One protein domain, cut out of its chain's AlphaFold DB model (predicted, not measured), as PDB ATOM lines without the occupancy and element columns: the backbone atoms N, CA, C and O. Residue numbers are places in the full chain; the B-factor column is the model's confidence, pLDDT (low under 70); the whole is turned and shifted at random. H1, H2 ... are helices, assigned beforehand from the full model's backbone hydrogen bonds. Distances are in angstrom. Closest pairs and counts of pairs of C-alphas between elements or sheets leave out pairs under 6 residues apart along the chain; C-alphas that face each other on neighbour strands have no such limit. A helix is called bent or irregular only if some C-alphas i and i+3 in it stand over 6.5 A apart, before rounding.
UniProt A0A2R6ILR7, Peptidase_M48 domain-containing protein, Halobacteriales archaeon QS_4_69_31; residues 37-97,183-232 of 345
ATOM      1  N   LEU A  37      12.341  29.099 -22.602       86.12
ATOM      2  CA  LEU A  37      12.464  27.647 -22.540       86.12
ATOM      3  C   LEU A  37      13.548  27.276 -21.539       86.12
ATOM      4  O   LEU A  37      14.670  27.787 -21.606       86.12
ATOM      5  N   THR A  38      13.232  26.348 -20.644       88.62
ATOM      6  CA  THR A  38      14.236  25.737 -19.775       88.62
ATOM      7  C   THR A  38      15.118  24.768 -20.573       88.62
ATOM      8  O   THR A  38      14.788  24.363 -21.692       88.62
ATOM      9  N   VAL A  39      16.260  24.365 -20.004       85.12
ATOM     10  CA  VAL A  39      17.112  23.328 -20.616       85.12
ATOM     11  C   VAL A  39      16.353  21.995 -20.726       85.12
ATOM     12  O   VAL A  39      16.494  21.287 -21.725       85.12
ATOM     13  N   ASP A  40      15.470  21.708 -19.762       84.94
ATOM     14  CA  ASP A  40      14.589  20.536 -19.774       84.94
ATOM     15  C   ASP A  40      13.601  20.576 -20.952       84.94
ATOM     16  O   ASP A  40      13.417  19.569 -21.641       84.94
ATOM     17  N   ASP A  41      13.002  21.738 -21.232       88.19
ATOM     18  CA  ASP A  41      12.084  21.908 -22.364       88.19
ATOM     19  C   ASP A  41      12.809  21.731 -23.698       88.19
ATOM     20  O   ASP A  41      12.334  21.013 -24.579       88.19
ATOM     21  N   ALA A  42      13.994  22.333 -23.836       88.19
ATOM     22  CA  ALA A  42      14.816  22.190 -25.032       88.19
ATOM     23  C   ALA A  42      15.178  20.719 -25.288       88.19
ATOM     24  O   ALA A  42      15.044  20.240 -26.414       88.19
ATOM     25  N   ARG A  43      15.559  19.972 -24.245       88.75
ATOM     26  CA  ARG A  43      15.845  18.535 -24.348       88.75
ATOM     27  C   ARG A  43      14.610  17.753 -24.805       88.75
ATOM     28  O   ARG A  43      14.710  16.942 -25.722       88.75
ATOM     29  N   ARG A  44      13.439  18.015 -24.213       88.75
ATOM     30  CA  ARG A  44      12.180  17.356 -24.604       88.75
ATOM     31  C   ARG A  44      11.828  17.618 -26.065       88.75
ATOM     32  O   ARG A  44      11.393  16.701 -26.754       88.75
ATOM     33  N   LEU A  45      12.045  18.838 -26.553       91.19
ATOM     34  CA  LEU A  45      11.838  19.172 -27.964       91.19
ATOM     35  C   LEU A  45      12.760  18.366 -28.884       91.19
ATOM     36  O   LEU A  45      12.318  17.918 -29.940       91.19
ATOM     37  N   VAL A  46      14.013  18.137 -28.482       90.81
ATOM     38  CA  VAL A  46      14.935  17.275 -29.235       90.81
ATOM     39  C   VAL A  46      14.449  15.831 -29.248       90.81
ATOM     40  O   VAL A  46      14.410  15.223 -30.313       90.81
ATOM     41  N   ASP A  47      14.014  15.297 -28.106       89.44
ATOM     42  CA  ASP A  47      13.479  13.934 -28.030       89.44
ATOM     43  C   ASP A  47      12.232  13.775 -28.927       89.44
ATOM     44  O   ASP A  47      12.125  12.806 -29.682       89.44
ATOM     45  N   VAL A  48      11.331  14.767 -28.943       92.50
ATOM     46  CA  VAL A  48      10.180  14.809 -29.864       92.50
ATOM     47  C   VAL A  48      10.632  14.865 -31.323       92.50
ATOM     48  O   VAL A  48      10.088  14.137 -32.154       92.50
ATOM     49  N   ALA A  49      11.633  15.684 -31.652       93.25
ATOM     50  CA  ALA A  49      12.164  15.787 -33.009       93.25
ATOM     51  C   ALA A  49      12.790  14.465 -33.486       93.25
ATOM     52  O   ALA A  49      12.569  14.063 -34.629       93.25
ATOM     53  N   VAL A  50      13.513  13.756 -32.615       91.38
ATOM     54  CA  VAL A  50      14.091  12.434 -32.904       91.38
ATOM     55  C   VAL A  50      12.994  11.395 -33.157       91.38
ATOM     56  O   VAL A  50      13.074  10.641 -34.127       91.38
ATOM     57  N   VAL A  51      11.932  11.376 -32.344       92.38
ATOM     58  CA  VAL A  51      10.785  10.473 -32.552       92.38
ATOM     59  C   VAL A  51      10.042  10.806 -33.848       92.38
ATOM     60  O   VAL A  51       9.728   9.904 -34.623       92.38
ATOM     61  N   ALA A  52       9.791  12.086 -34.123       94.50
ATOM     62  CA  ALA A  52       9.146  12.520 -35.360       94.50
ATOM     63  C   ALA A  52       9.969  12.120 -36.592       94.50
ATOM     64  O   ALA A  52       9.409  11.617 -37.567       94.50
ATOM     65  N   LEU A  53      11.295  12.272 -36.529       94.44
ATOM     66  CA  LEU A  53      12.207  11.834 -37.579       94.44
ATOM     67  C   LEU A  53      12.099  10.323 -37.817       94.44
ATOM     68  O   LEU A  53      11.938   9.911 -38.962       94.44
ATOM     69  N   LEU A  54      12.101   9.509 -36.756       94.19
ATOM     70  CA  LEU A  54      11.897   8.063 -36.873       94.19
ATOM     71  C   LEU A  54      10.570   7.735 -37.572       94.19
ATOM     72  O   LEU A  54      10.554   6.941 -38.509       94.19
ATOM     73  N   VAL A  55       9.464   8.362 -37.160       95.69
ATOM     74  CA  VAL A  55       8.138   8.136 -37.761       95.69
ATOM     75  C   VAL A  55       8.134   8.487 -39.252       95.69
ATOM     76  O   VAL A  55       7.680   7.682 -40.067       95.69
ATOM     77  N   VAL A  56       8.678   9.649 -39.623       95.94
ATOM     78  CA  VAL A  56       8.780  10.089 -41.025       95.94
ATOM     79  C   VAL A  56       9.635   9.123 -41.841       95.94
ATOM     80  O   VAL A  56       9.251   8.743 -42.946       95.94
ATOM     81  N   THR A  57      10.765   8.675 -41.297       94.25
ATOM     82  CA  THR A  57      11.644   7.697 -41.943       94.25
ATOM     83  C   THR A  57      10.944   6.360 -42.170       94.25
ATOM     84  O   THR A  57      11.031   5.809 -43.266       94.25
ATOM     85  N   LEU A  58      10.216   5.840 -41.181       94.69
ATOM     86  CA  LEU A  58       9.465   4.592 -41.335       94.69
ATOM     87  C   LEU A  58       8.364   4.730 -42.393       94.69
ATOM     88  O   LEU A  58       8.224   3.853 -43.245       94.69
ATOM     89  N   ALA A  59       7.635   5.850 -42.398       95.44
ATOM     90  CA  ALA A  59       6.630   6.141 -43.418       95.44
ATOM     91  C   ALA A  59       7.245   6.224 -44.827       95.44
ATOM     92  O   ALA A  59       6.705   5.644 -45.769       95.44
ATOM     93  N   ALA A  60       8.401   6.880 -44.971       93.50
ATOM     94  CA  ALA A  60       9.134   6.952 -46.234       93.50
ATOM     95  C   ALA A  60       9.612   5.568 -46.702       93.50
ATOM     96  O   ALA A  60       9.491   5.247 -47.883       93.50
ATOM     97  N   GLY A  61      10.096   4.725 -45.784       93.69
ATOM     98  CA  GLY A  61      10.471   3.342 -46.077       93.69
ATOM     99  C   GLY A  61       9.292   2.516 -46.597       93.69
ATOM    100  O   GLY A  61       9.417   1.854 -47.627       93.69
ATOM    101  N   LEU A  62       8.126   2.607 -45.945       95.06
ATOM    102  CA  LEU A  62       6.899   1.943 -46.403       95.06
ATOM    103  C   LEU A  62       6.476   2.438 -47.792       95.06
ATOM    104  O   LEU A  62       6.198   1.629 -48.675       95.06
ATOM    105  N   ALA A  63       6.481   3.756 -48.011       94.81
ATOM    106  CA  ALA A  63       6.151   4.358 -49.303       94.81
ATOM    107  C   ALA A  63       7.135   3.951 -50.418       94.81
ATOM    108  O   ALA A  63       6.750   3.847 -51.579       94.81
ATOM    109  N   ALA A  64       8.394   3.675 -50.066       92.31
ATOM    110  CA  ALA A  64       9.428   3.182 -50.973       92.31
ATOM    111  C   ALA A  64       9.414   1.653 -51.169       92.31
ATOM    112  O   ALA A  64      10.322   1.106 -51.800       92.31
ATOM    113  N   GLY A  65       8.405   0.959 -50.634       92.94
ATOM    114  CA  GLY A  65       8.209  -0.477 -50.824       92.94
ATOM    115  C   GLY A  65       9.027  -1.371 -49.891       92.94
ATOM    116  O   GLY A  65       9.127  -2.569 -50.153       92.94
ATOM    117  N   VAL A  66       9.610  -0.843 -48.807       91.38
ATOM    118  CA  VAL A  66      10.192  -1.703 -47.765       91.38
ATOM    119  C   VAL A  66       9.046  -2.463 -47.085       91.38
ATOM    120  O   VAL A  66       8.107  -1.828 -46.595       91.38
ATOM    121  N   PRO A  67       9.086  -3.804 -47.004       91.12
ATOM    122  CA  PRO A  67       8.050  -4.548 -46.302       91.12
ATOM    123  C   PRO A  67       8.032  -4.163 -44.809       91.12
ATOM    124  O   PRO A  67       9.105  -4.007 -44.217       91.12
ATOM    125  N   PRO A  68       6.856  -4.084 -44.150       93.19
ATOM    126  CA  PRO A  68       6.760  -3.712 -42.735       93.19
ATOM    127  C   PRO A  68       7.644  -4.562 -41.813       93.19
ATOM    128  O   PRO A  68       8.292  -4.037 -40.913       93.19
ATOM    129  N   ALA A  69       7.732  -5.870 -42.082       91.94
ATOM    130  CA  ALA A  69       8.606  -6.781 -41.345       91.94
ATOM    131  C   ALA A  69      10.097  -6.417 -41.485       91.94
ATOM    132  O   ALA A  69      10.850  -6.548 -40.525       91.94
ATOM    133  N   GLY A  70      10.519  -5.919 -42.653       88.94
ATOM    134  CA  GLY A  70      11.885  -5.452 -42.889       88.94
ATOM    135  C   GLY A  70      12.212  -4.185 -42.098       88.94
ATOM    136  O   GLY A  70      13.271  -4.111 -41.480       88.94
ATOM    137  N   LEU A  71      11.285  -3.224 -42.041       91.12
ATOM    138  CA  LEU A  71      11.446  -2.025 -41.208       91.12
ATOM    139  C   LEU A  71      11.471  -2.362 -39.717       91.12
ATOM    140  O   LEU A  71      12.323  -1.857 -38.990       91.12
ATOM    141  N   ALA A  72      10.577  -3.243 -39.263       92.25
ATOM    142  CA  ALA A  72      10.570  -3.710 -37.882       92.25
ATOM    143  C   ALA A  72      11.899  -4.394 -37.523       92.25
ATOM    144  O   ALA A  72      12.502  -4.068 -36.502       92.25
ATOM    145  N   ALA A  73      12.394  -5.281 -38.392       91.25
ATOM    146  CA  ALA A  73      13.689  -5.932 -38.215       91.25
ATOM    147  C   ALA A  73      14.846  -4.921 -38.172       91.25
ATOM    148  O   ALA A  73      15.721  -5.051 -37.322       91.25
ATOM    149  N   LEU A  74      14.833  -3.896 -39.028       91.44
ATOM    150  CA  LEU A  74      15.843  -2.834 -39.039       91.44
ATOM    151  C   LEU A  74      15.857  -2.036 -37.728       91.44
ATOM    152  O   LEU A  74      16.932  -1.790 -37.179       91.44
ATOM    153  N   VAL A  75      14.689  -1.650 -37.207       92.94
ATOM    154  CA  VAL A  75      14.578  -0.940 -35.921       92.94
ATOM    155  C   VAL A  75      15.109  -1.809 -34.784       92.94
ATOM    156  O   VAL A  75      15.959  -1.363 -34.014       92.94
ATOM    157  N   VAL A  76      14.663  -3.067 -34.709       93.31
ATOM    158  CA  VAL A  76      15.117  -4.019 -33.686       93.31
ATOM    159  C   VAL A  76      16.626  -4.234 -33.778       93.31
ATOM    160  O   VAL A  76      17.306  -4.141 -32.761       93.31
ATOM    161  N   ALA A  77      17.165  -4.463 -34.978       90.69
ATOM    162  CA  ALA A  77      18.596  -4.644 -35.194       90.69
ATOM    163  C   ALA A  77      19.399  -3.405 -34.775       90.69
ATOM    164  O   ALA A  77      20.404  -3.541 -34.083       90.69
ATOM    165  N   SER A  78      18.931  -2.202 -35.120       90.25
ATOM    166  CA  SER A  78      19.596  -0.942 -34.767       90.25
ATOM    167  C   SER A  78      19.675  -0.741 -33.251       90.25
ATOM    168  O   SER A  78      20.737  -0.414 -32.727       90.25
ATOM    169  N   VAL A  79      18.576  -1.000 -32.534       90.81
ATOM    170  CA  VAL A  79      18.538  -0.922 -31.063       90.81
ATOM    171  C   VAL A  79      19.379  -2.030 -30.423       90.81
ATOM    172  O   VAL A  79      20.087  -1.782 -29.444       90.81
ATOM    173  N   ALA A  80      19.320  -3.251 -30.959       90.94
ATOM    174  CA  ALA A  80      20.062  -4.396 -30.444       90.94
ATOM    175  C   ALA A  80      21.576  -4.206 -30.585       90.94
ATOM    176  O   ALA A  80      22.298  -4.478 -29.627       90.94
ATOM    177  N   ILE A  81      22.047  -3.708 -31.736       88.00
ATOM    178  CA  ILE A  81      23.462  -3.403 -31.979       88.00
ATOM    179  C   ILE A  81      23.962  -2.393 -30.951       88.00
ATOM    180  O   ILE A  81      24.953  -2.672 -30.282       88.00
ATOM    181  N   GLU A  82      23.256  -1.278 -30.753       87.38
ATOM    182  CA  GLU A  82      23.708  -0.247 -29.812       87.38
ATOM    183  C   GLU A  82      23.670  -0.715 -28.356       87.38
ATOM    184  O   GLU A  82      24.589  -0.473 -27.567       87.38
ATOM    185  N   THR A  83      22.628  -1.465 -27.994       86.69
ATOM    186  CA  THR A  83      22.523  -2.066 -26.662       86.69
ATOM    187  C   THR A  83      23.669  -3.043 -26.420       86.69
ATOM    188  O   THR A  83      24.285  -3.015 -25.355       86.69
ATOM    189  N   LEU A  84      23.976  -3.902 -27.396       87.75
ATOM    190  CA  LEU A  84      25.049  -4.883 -27.291       87.75
ATOM    191  C   LEU A  84      26.420  -4.207 -27.248       87.75
ATOM    192  O   LEU A  84      27.199  -4.528 -26.355       87.75
ATOM    193  N   ALA A  85      26.692  -3.258 -28.145       84.94
ATOM    194  CA  ALA A  85      27.941  -2.504 -28.186       84.94
ATOM    195  C   ALA A  85      28.193  -1.796 -26.850       84.94
ATOM    196  O   ALA A  85      29.222  -2.032 -26.213       84.94
ATOM    197  N   THR A  86      27.202  -1.047 -26.351       83.19
ATOM    198  CA  THR A  86      27.277  -0.386 -25.040       83.19
ATOM    199  C   THR A  86      27.567  -1.393 -23.930       83.19
ATOM    200  O   THR A  86      28.434  -1.170 -23.085       83.19
ATOM    201  N   ARG A  87      26.855  -2.526 -23.916       86.12
ATOM    202  CA  ARG A  87      26.975  -3.540 -22.861       86.12
ATOM    203  C   ARG A  87      28.333  -4.234 -22.889       86.12
ATOM    204  O   ARG A  87      28.876  -4.493 -21.817       86.12
ATOM    205  N   VAL A  88      28.871  -4.523 -24.073       87.06
ATOM    206  CA  VAL A  88      30.198  -5.123 -24.260       87.06
ATOM    207  C   VAL A  88      31.282  -4.156 -23.797       87.06
ATOM    208  O   VAL A  88      32.069  -4.534 -22.934       87.06
ATOM    209  N   VAL A  89      31.272  -2.910 -24.283       83.69
ATOM    210  CA  VAL A  89      32.261  -1.884 -23.908       83.69
ATOM    211  C   VAL A  89      32.223  -1.630 -22.403       83.69
ATOM    212  O   VAL A  89      33.226  -1.813 -21.719       83.69
ATOM    213  N   THR A  90      31.042  -1.334 -21.858       82.88
ATOM    214  CA  THR A  90      30.858  -1.086 -20.420       82.88
ATOM    215  C   THR A  90      31.292  -2.284 -19.582       82.88
ATOM    216  O   THR A  90      31.961  -2.126 -18.568       82.88
ATOM    217  N   SER A  91      30.919  -3.508 -19.972       85.38
ATOM    218  CA  SER A  91      31.301  -4.698 -19.203       85.38
ATOM    219  C   SER A  91      32.793  -4.983 -19.288       85.38
ATOM    220  O   SER A  91      33.336  -5.511 -18.327       85.38
ATOM    221  N   SER A  92      33.441  -4.668 -20.409       85.00
ATOM    222  CA  SER A  92      34.891  -4.788 -20.545       85.00
ATOM    223  C   SER A  92      35.599  -3.815 -19.607       85.00
ATOM    224  O   SER A  92      36.435  -4.252 -18.825       85.00
ATOM    225  N   LEU A  93      35.198  -2.540 -19.614       81.62
ATOM    226  CA  LEU A  93      35.756  -1.512 -18.729       81.62
ATOM    227  C   LEU A  93      35.517  -1.844 -17.250       81.62
ATOM    228  O   LEU A  93      36.425  -1.790 -16.435       81.62
ATOM    229  N   LEU A  94      34.310  -2.286 -16.888       82.94
ATOM    230  CA  LEU A  94      34.004  -2.646 -15.501       82.94
ATOM    231  C   LEU A  94      34.722  -3.913 -15.005       82.94
ATOM    232  O   LEU A  94      34.706  -4.161 -13.806       82.94
ATOM    233  N   ARG A  95      35.290  -4.749 -15.888       83.69
ATOM    234  CA  ARG A  95      36.097  -5.918 -15.485       83.69
ATOM    235  C   ARG A  95      37.544  -5.556 -15.182       83.69
ATOM    236  O   ARG A  95      38.192  -6.305 -14.465       83.69
ATOM    237  N   THR A  96      38.049  -4.478 -15.772       78.06
ATOM    238  CA  THR A  96      39.430  -4.020 -15.567       78.06
ATOM    239  C   THR A  96      39.562  -3.103 -14.362       78.06
ATOM    240  O   THR A  96      40.670  -2.766 -13.972       78.06
ATOM    241  N   VAL A  97      38.435  -2.696 -13.790       75.81
ATOM    242  CA  VAL A  97      38.358  -1.720 -12.719       75.81
ATOM    243  C   VAL A  97      38.129  -2.436 -11.391       75.81
ATOM    244  O   VAL A  97      37.090  -3.080 -11.209       75.81
ATOM    245  N   ARG A 183      18.519   7.452 -29.629       86.06
ATOM    246  CA  ARG A 183      18.910   8.560 -30.517       86.06
ATOM    247  C   ARG A 183      19.888   8.087 -31.601       86.06
ATOM    248  O   ARG A 183      19.664   8.341 -32.782       86.06
ATOM    249  N   GLU A 184      20.888   7.294 -31.222       87.62
ATOM    250  CA  GLU A 184      21.837   6.683 -32.162       87.62
ATOM    251  C   GLU A 184      21.181   5.598 -33.029       87.62
ATOM    252  O   GLU A 184      21.363   5.585 -34.248       87.62
ATOM    253  N   ALA A 185      20.317   4.756 -32.449       89.44
ATOM    254  CA  ALA A 185      19.549   3.779 -33.221       89.44
ATOM    255  C   ALA A 185      18.653   4.441 -34.287       89.44
ATOM    256  O   ALA A 185      18.520   3.911 -35.391       89.44
ATOM    257  N   VAL A 186      18.074   5.617 -34.011       90.88
ATOM    258  CA  VAL A 186      17.319   6.391 -35.011       90.88
ATOM    259  C   VAL A 186      18.223   6.829 -36.160       90.88
ATOM    260  O   VAL A 186      17.800   6.737 -37.312       90.88
ATOM    261  N   ALA A 187      19.472   7.225 -35.894       92.81
ATOM    262  CA  ALA A 187      20.421   7.541 -36.960       92.81
ATOM    263  C   ALA A 187      20.641   6.343 -37.896       92.81
ATOM    264  O   ALA A 187      20.565   6.508 -39.115       92.81
ATOM    265  N   HIS A 188      20.807   5.135 -37.351       92.38
ATOM    266  CA  HIS A 188      20.941   3.914 -38.152       92.38
ATOM    267  C   HIS A 188      19.723   3.659 -39.042       92.38
ATOM    268  O   HIS A 188      19.880   3.391 -40.234       92.38
ATOM    269  N   VAL A 189      18.511   3.788 -38.491       93.00
ATOM    270  CA  VAL A 189      17.264   3.585 -39.243       93.00
ATOM    271  C   VAL A 189      17.130   4.622 -40.362       93.00
ATOM    272  O   VAL A 189      16.839   4.252 -41.499       93.00
ATOM    273  N   VAL A 190      17.398   5.900 -40.072       94.56
ATOM    274  CA  VAL A 190      17.394   6.999 -41.056       94.56
ATOM    275  C   VAL A 190      18.358   6.707 -42.199       94.56
ATOM    276  O   VAL A 190      17.955   6.722 -43.363       94.56
ATOM    277  N   GLY A 191      19.612   6.388 -41.876       94.00
ATOM    278  CA  GLY A 191      20.633   6.124 -42.882       94.00
ATOM    279  C   GLY A 191      20.337   4.890 -43.732       94.00
ATOM    280  O   GLY A 191      20.480   4.943 -44.952       94.00
ATOM    281  N   ALA A 192      19.862   3.804 -43.118       92.62
ATOM    282  CA  ALA A 192      19.531   2.572 -43.827       92.62
ATOM    283  C   ALA A 192      18.311   2.730 -44.747       92.62
ATOM    284  O   ALA A 192      18.310   2.208 -45.861       92.62
ATOM    285  N   VAL A 193      17.286   3.483 -44.334       93.88
ATOM    286  CA  VAL A 193      16.139   3.781 -45.207       93.88
ATOM    287  C   VAL A 193      16.548   4.699 -46.359       93.88
ATOM    288  O   VAL A 193      16.138   4.456 -47.492       93.88
ATOM    289  N   ALA A 194      17.391   5.708 -46.122       93.69
ATOM    290  CA  ALA A 194      17.919   6.547 -47.200       93.69
ATOM    291  C   ALA A 194      18.704   5.717 -48.231       93.69
ATOM    292  O   ALA A 194      18.461   5.825 -49.437       93.69
ATOM    293  N   LEU A 195      19.579   4.826 -47.752       93.50
ATOM    294  CA  LEU A 195      20.296   3.862 -48.585       93.50
ATOM    295  C   LEU A 195      19.327   2.980 -49.381       93.50
ATOM    296  O   LEU A 195      19.524   2.772 -50.579       93.50
ATOM    297  N   TRP A 196      18.256   2.494 -48.746       93.25
ATOM    298  CA  TRP A 196      17.248   1.677 -49.414       93.25
ATOM    299  C   TRP A 196      16.588   2.405 -50.582       93.25
ATOM    300  O   TRP A 196      16.561   1.887 -51.702       93.25
ATOM    301  N   VAL A 197      16.080   3.611 -50.315       91.38
ATOM    302  CA  VAL A 197      15.355   4.443 -51.284       91.38
ATOM    303  C   VAL A 197      16.204   4.702 -52.526       91.38
ATOM    304  O   VAL A 197      15.693   4.632 -53.644       91.38
ATOM    305  N   VAL A 198      17.494   4.981 -52.339       91.69
ATOM    306  CA  VAL A 198      18.377   5.383 -53.437       91.69
ATOM    307  C   VAL A 198      19.015   4.190 -54.145       91.69
ATOM    308  O   VAL A 198      19.084   4.194 -55.373       91.69
ATOM    309  N   ALA A 199      19.458   3.173 -53.404       90.75
ATOM    310  CA  ALA A 199      20.342   2.139 -53.944       90.75
ATOM    311  C   ALA A 199      19.795   0.707 -53.865       90.75
ATOM    312  O   ALA A 199      20.159  -0.110 -54.708       90.75
ATOM    313  N   LEU A 200      18.942   0.366 -52.889       91.50
ATOM    314  CA  LEU A 200      18.589  -1.046 -52.647       91.50
ATOM    315  C   LEU A 200      17.268  -1.486 -53.275       91.50
ATOM    316  O   LEU A 200      17.110  -2.672 -53.547       91.50
ATOM    317  N   ARG A 201      16.343  -0.560 -53.556       90.75
ATOM    318  CA  ARG A 201      14.990  -0.880 -54.060       90.75
ATOM    319  C   ARG A 201      14.941  -1.745 -55.330       90.75
ATOM    320  O   ARG A 201      13.927  -2.381 -55.586       90.75
ATOM    321  N   GLY A 202      15.998  -1.727 -56.143       89.88
ATOM    322  CA  GLY A 202      16.097  -2.493 -57.392       89.88
ATOM    323  C   GLY A 202      16.925  -3.777 -57.288       89.88
ATOM    324  O   GLY A 202      17.102  -4.459 -58.293       89.88
ATOM    325  N   LEU A 203      17.472  -4.088 -56.111       92.62
ATOM    326  CA  LEU A 203      18.331  -5.251 -55.904       92.62
ATOM    327  C   LEU A 203      17.516  -6.491 -55.530       92.62
ATOM    328  O   LEU A 203      16.425  -6.398 -54.966       92.62
ATOM    329  N   ALA A 204      18.082  -7.673 -55.785       93.06
ATOM    330  CA  ALA A 204      17.507  -8.907 -55.264       93.06
ATOM    331  C   ALA A 204      17.528  -8.890 -53.716       93.06
ATOM    332  O   ALA A 204      18.484  -8.366 -53.132       93.06
ATOM    333  N   PRO A 205      16.551  -9.512 -53.024       88.12
ATOM    334  CA  PRO A 205      16.438  -9.436 -51.563       88.12
ATOM    335  C   PRO A 205      17.717  -9.817 -50.806       88.12
ATOM    336  O   PRO A 205      18.095  -9.144 -49.850       88.12
ATOM    337  N   GLY A 206      18.429 -10.855 -51.265       89.56
ATOM    338  CA  GLY A 206      19.700 -11.269 -50.663       89.56
ATOM    339  C   GLY A 206      20.803 -10.213 -50.790       89.56
ATOM    340  O   GLY A 206      21.537  -9.975 -49.838       89.56
ATOM    341  N   GLN A 207      20.887  -9.522 -51.931       93.31
ATOM    342  CA  GLN A 207      21.861  -8.447 -52.147       93.31
ATOM    343  C   GLN A 207      21.532  -7.227 -51.282       93.31
ATOM    344  O   GLN A 207      22.416  -6.689 -50.619       93.31
ATOM    345  N   ALA A 208      20.257  -6.825 -51.234       89.44
ATOM    346  CA  ALA A 208      19.802  -5.727 -50.385       89.44
ATOM    347  C   ALA A 208      20.091  -6.000 -48.899       89.44
ATOM    348  O   ALA A 208      20.556  -5.108 -48.186       89.44
ATOM    349  N   ALA A 209      19.883  -7.241 -48.444       87.75
ATOM    350  CA  ALA A 209      20.200  -7.664 -47.083       87.75
ATOM    351  C   ALA A 209      21.706  -7.589 -46.786       87.75
ATOM    352  O   ALA A 209      22.090  -7.041 -45.755       87.75
ATOM    353  N   VAL A 210      22.561  -8.069 -47.696       92.12
ATOM    354  CA  VAL A 210      24.026  -7.989 -47.542       92.12
ATOM    355  C   VAL A 210      24.489  -6.536 -47.451       92.12
ATOM    356  O   VAL A 210      25.223  -6.190 -46.528       92.12
ATOM    357  N   VAL A 211      24.033  -5.665 -48.355       92.75
ATOM    358  CA  VAL A 211      24.435  -4.248 -48.349       92.75
ATOM    359  C   VAL A 211      23.929  -3.530 -47.093       92.75
ATOM    360  O   VAL A 211      24.681  -2.776 -46.480       92.75
ATOM    361  N   SER A 212      22.701  -3.815 -46.653       88.12
ATOM    362  CA  SER A 212      22.164  -3.279 -45.391       88.12
ATOM    363  C   SER A 212      22.972  -3.755 -44.180       88.12
ATOM    364  O   SER A 212      23.270  -2.968 -43.287       88.12
ATOM    365  N   GLY A 213      23.378  -5.028 -44.162       89.50
ATOM    366  CA  GLY A 213      24.234  -5.584 -43.116       89.50
ATOM    367  C   GLY A 213      25.613  -4.923 -43.072       89.50
ATOM    368  O   GLY A 213      26.083  -4.565 -41.995       89.50
ATOM    369  N   LEU A 214      26.234  -4.687 -44.232       91.94
ATOM    370  CA  LEU A 214      27.502  -3.954 -44.326       91.94
ATOM    371  C   LEU A 214      27.367  -2.504 -43.850       91.94
ATOM    372  O   LEU A 214      28.263  -2.000 -43.177       91.94
ATOM    373  N   PHE A 215      26.247  -1.845 -44.152       92.94
ATOM    374  CA  PHE A 215      25.959  -0.502 -43.649       92.94
ATOM    375  C   PHE A 215      25.860  -0.470 -42.115       92.94
ATOM    376  O   PHE A 215      26.487   0.378 -41.481       92.94
ATOM    377  N   LEU A 216      25.138  -1.417 -41.508       90.06
ATOM    378  CA  LEU A 216      25.046  -1.539 -40.046       90.06
ATOM    379  C   LEU A 216      26.394  -1.910 -39.405       90.06
ATOM    380  O   LEU A 216      26.722  -1.450 -38.316       90.06
ATOM    381  N   LEU A 217      27.223  -2.703 -40.086       89.88
ATOM    382  CA  LEU A 217      28.581  -2.990 -39.620       89.88
ATOM    383  C   LEU A 217      29.477  -1.740 -39.668       89.88
ATOM    384  O   LEU A 217      30.252  -1.491 -38.742       89.88
ATOM    385  N   ALA A 218      29.359  -0.933 -40.725       91.25
ATOM    386  CA  ALA A 218      30.059   0.345 -40.829       91.25
ATOM    387  C   ALA A 218      29.635   1.308 -39.711       91.25
ATOM    388  O   ALA A 218      30.470   2.031 -39.170       91.25
ATOM    389  N   SER A 219      28.361   1.279 -39.312       88.31
ATOM    390  CA  SER A 219      27.862   2.098 -38.209       88.31
ATOM    391  C   SER A 219      28.421   1.658 -36.852       88.31
ATOM    392  O   SER A 219      28.880   2.499 -36.083       88.31
ATOM    393  N   ALA A 220      28.512   0.349 -36.596       87.12
ATOM    394  CA  ALA A 220      29.140  -0.197 -35.389       87.12
ATOM    395  C   ALA A 220      30.648   0.115 -35.293       87.12
ATOM    396  O   ALA A 220      31.214   0.155 -34.203       87.12
ATOM    397  N   THR A 221      31.307   0.357 -36.428       86.12
ATOM    398  CA  THR A 221      32.745   0.666 -36.517       86.12
ATOM    399  C   THR A 221      33.027   2.146 -36.785       86.12
ATOM    400  O   THR A 221      34.159   2.511 -37.104       86.12
ATOM    401  N   ARG A 222      32.032   3.029 -36.613       86.00
ATOM    402  CA  ARG A 222      32.143   4.469 -36.919       86.00
ATOM    403  C   ARG A 222      33.153   5.242 -36.069       86.00
ATOM    404  O   ARG A 222      33.455   6.380 -36.396       86.00
ATOM    405  N   GLN A 223      33.683   4.638 -35.007       81.88
ATOM    406  CA  GLN A 223      34.807   5.201 -34.250       81.88
ATOM    407  C   GLN A 223      36.107   5.207 -35.075       81.88
ATOM    408  O   GLN A 223      37.003   6.009 -34.832       81.88
ATOM    409  N   HIS A 224      36.205   4.344 -36.091       86.50
ATOM    410  CA  HIS A 224      37.285   4.372 -37.069       86.50
ATOM    411  C   HIS A 224      36.935   5.289 -38.239       86.50
ATOM    412  O   HIS A 224      35.820   5.256 -38.761       86.50
ATOM    413  N   GLU A 225      37.922   6.041 -38.729       86.12
ATOM    414  CA  GLU A 225      37.738   7.005 -39.818       86.12
ATOM    415  C   GLU A 225      37.118   6.377 -41.080       86.12
ATOM    416  O   GLU A 225      36.209   6.948 -41.684       86.12
ATOM    417  N   LEU A 226      37.566   5.178 -41.465       88.75
ATOM    418  CA  LEU A 226      37.003   4.466 -42.614       88.75
ATOM    419  C   LEU A 226      35.536   4.079 -42.379       88.75
ATOM    420  O   LEU A 226      34.707   4.310 -43.258       88.75
ATOM    421  N   GLY A 227      35.209   3.537 -41.201       89.00
ATOM    422  CA  GLY A 227      33.838   3.181 -40.826       89.00
ATOM    423  C   GLY A 227      32.917   4.400 -40.847       89.00
ATOM    424  O   GLY A 227      31.860   4.362 -41.472       89.00
ATOM    425  N   ALA A 228      33.372   5.524 -40.282       88.50
ATOM    426  CA  ALA A 228      32.651   6.796 -40.305       88.50
ATOM    427  C   ALA A 228      32.372   7.284 -41.734       88.50
ATOM    428  O   ALA A 228      31.244   7.666 -42.050       88.50
ATOM    429  N   ARG A 229      33.377   7.244 -42.620       91.38
ATOM    430  CA  ARG A 229      33.228   7.652 -44.027       91.38
ATOM    431  C   ARG A 229      32.256   6.744 -44.777       91.38
ATOM    432  O   ARG A 229      31.391   7.253 -45.483       91.38
ATOM    433  N   VAL A 230      32.362   5.423 -44.614       90.50
ATOM    434  CA  VAL A 230      31.448   4.456 -45.247       90.50
ATOM    435  C   VAL A 230      30.022   4.647 -44.737       90.50
ATOM    436  O   VAL A 230      29.092   4.683 -45.539       90.50
ATOM    437  N   TYR A 231      29.842   4.837 -43.432       92.25
ATOM    438  CA  TYR A 231      28.540   5.095 -42.824       92.25
ATOM    439  C   TYR A 231      27.915   6.404 -43.336       92.25
ATOM    440  O   TYR A 231      26.741   6.443 -43.713       92.25
ATOM    441  N   LEU A 232      28.710   7.472 -43.434       92.94
ATOM    442  CA  LEU A 232      28.252   8.761 -43.943       92.94
ATOM    443  C   LEU A 232      27.891   8.709 -45.435       92.94
ATOM    444  O   LEU A 232      26.848   9.222 -45.836       92.94
TER     445      LEU A 232
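This is residues 37 to 97 and 183 to 232 of the 345 residues of the protein "Peptidase_M48 domain-containing protein" of Halobacteriales archaeon QS_4_69_31 (UniProt A0A2R6ILR7). The longest helix, H2, makes a wide V with H1, the two joined at the point of the V by residues 64 to 67; H3 packs between H1 and H2, and H4, which makes a second helical hairpin with H3, packs on H3 and H2, away from H1. The short H5 folds back on the end of H4, while residues 37 to 45, of which 39 to 45 belong to H1, and residues 86 to 97, of which 86 to 96 belong to H2, stick out from a compact body. H1, H2, H3 and H4 form an up-and-down bundle, each helix running against the one before it in the chain. The printed part has 111 residues, with five named helices in the order H1 to H5 and no named strand: all helix. The whole is only just loose, close to compact, with a radius of gyration of the C-alphas of 15.9 A and spans of 48 by 40 by 26 A.

Find C-alpha 68 at (6.760, -3.712, -42.735); from there H2, residues 68 to 96, runs 42.5 A to C-alpha 96 at (39.430, -4.020, -15.567). Before it comes H1, residues 39 to 63, which begins at C-alpha 39 at (17.112, 23.328, -20.616) and is 36.1 A long. Past the cut, H3 takes residues 183 to 200 over 24.1 A; it is irregular, but only just, with C-alphas 197 and 200 6.52 A apart. H4 is residues 205 to 220, 22.5 A long, and H5 is residues 225 to 232.

Start at H2: its residues 68 to 71 alone touch H1, in a hairpin at a steep tilt of 45 degrees, with the C-alphas of Leu 62 and Pro 68 closest at 6.7 A. Further along, H2 touches H3 with residues 74 to 82 alone, opposite ways at a steep tilt of 44 degrees; look at the C-alphas of Ser 78 and Ala 185, the closest, 5.0 A apart. H2 also touches H4, the same way at a shallow tilt of 31 degrees, with Ile 81 and Ala 220 closest at 7.4 A between C-alphas. H1 touches H3 with residues 50 to 61 alone, the same way at a shallow tilt of 25 degrees; the closest C-alphas, of Gly 61 and Val 193, are 5.8 A apart. H3 and H4 touch as a hairpin, at a tilt of 35.3 degrees that is only just steep, with the C-alphas of Leu 200 and Ala 208 closest at 5.3 A. H4 touches H5 with residues 215 to 220 alone, closest at the C-alphas of Ala 218 and Gly 227, 4.7 A. H1 is apart from H4 and H5, and H2 is apart from H5. In H1, H2, H3, H4 and H5 every O i to N i+4 pair is within hydrogen-bond range.

The two C-alphas farthest apart are those of Val 97 and Gly 202, 49.9 A. Residues 98 to 182 are not printed, and across this cut C-alphas 97 and 183 are 28.3 A apart. The links printed whole, H1 to H2, H3 to H4 and H4 to H5, are tight. The mean pLDDT of the printed part is 89.9, and no printed residue is under 70.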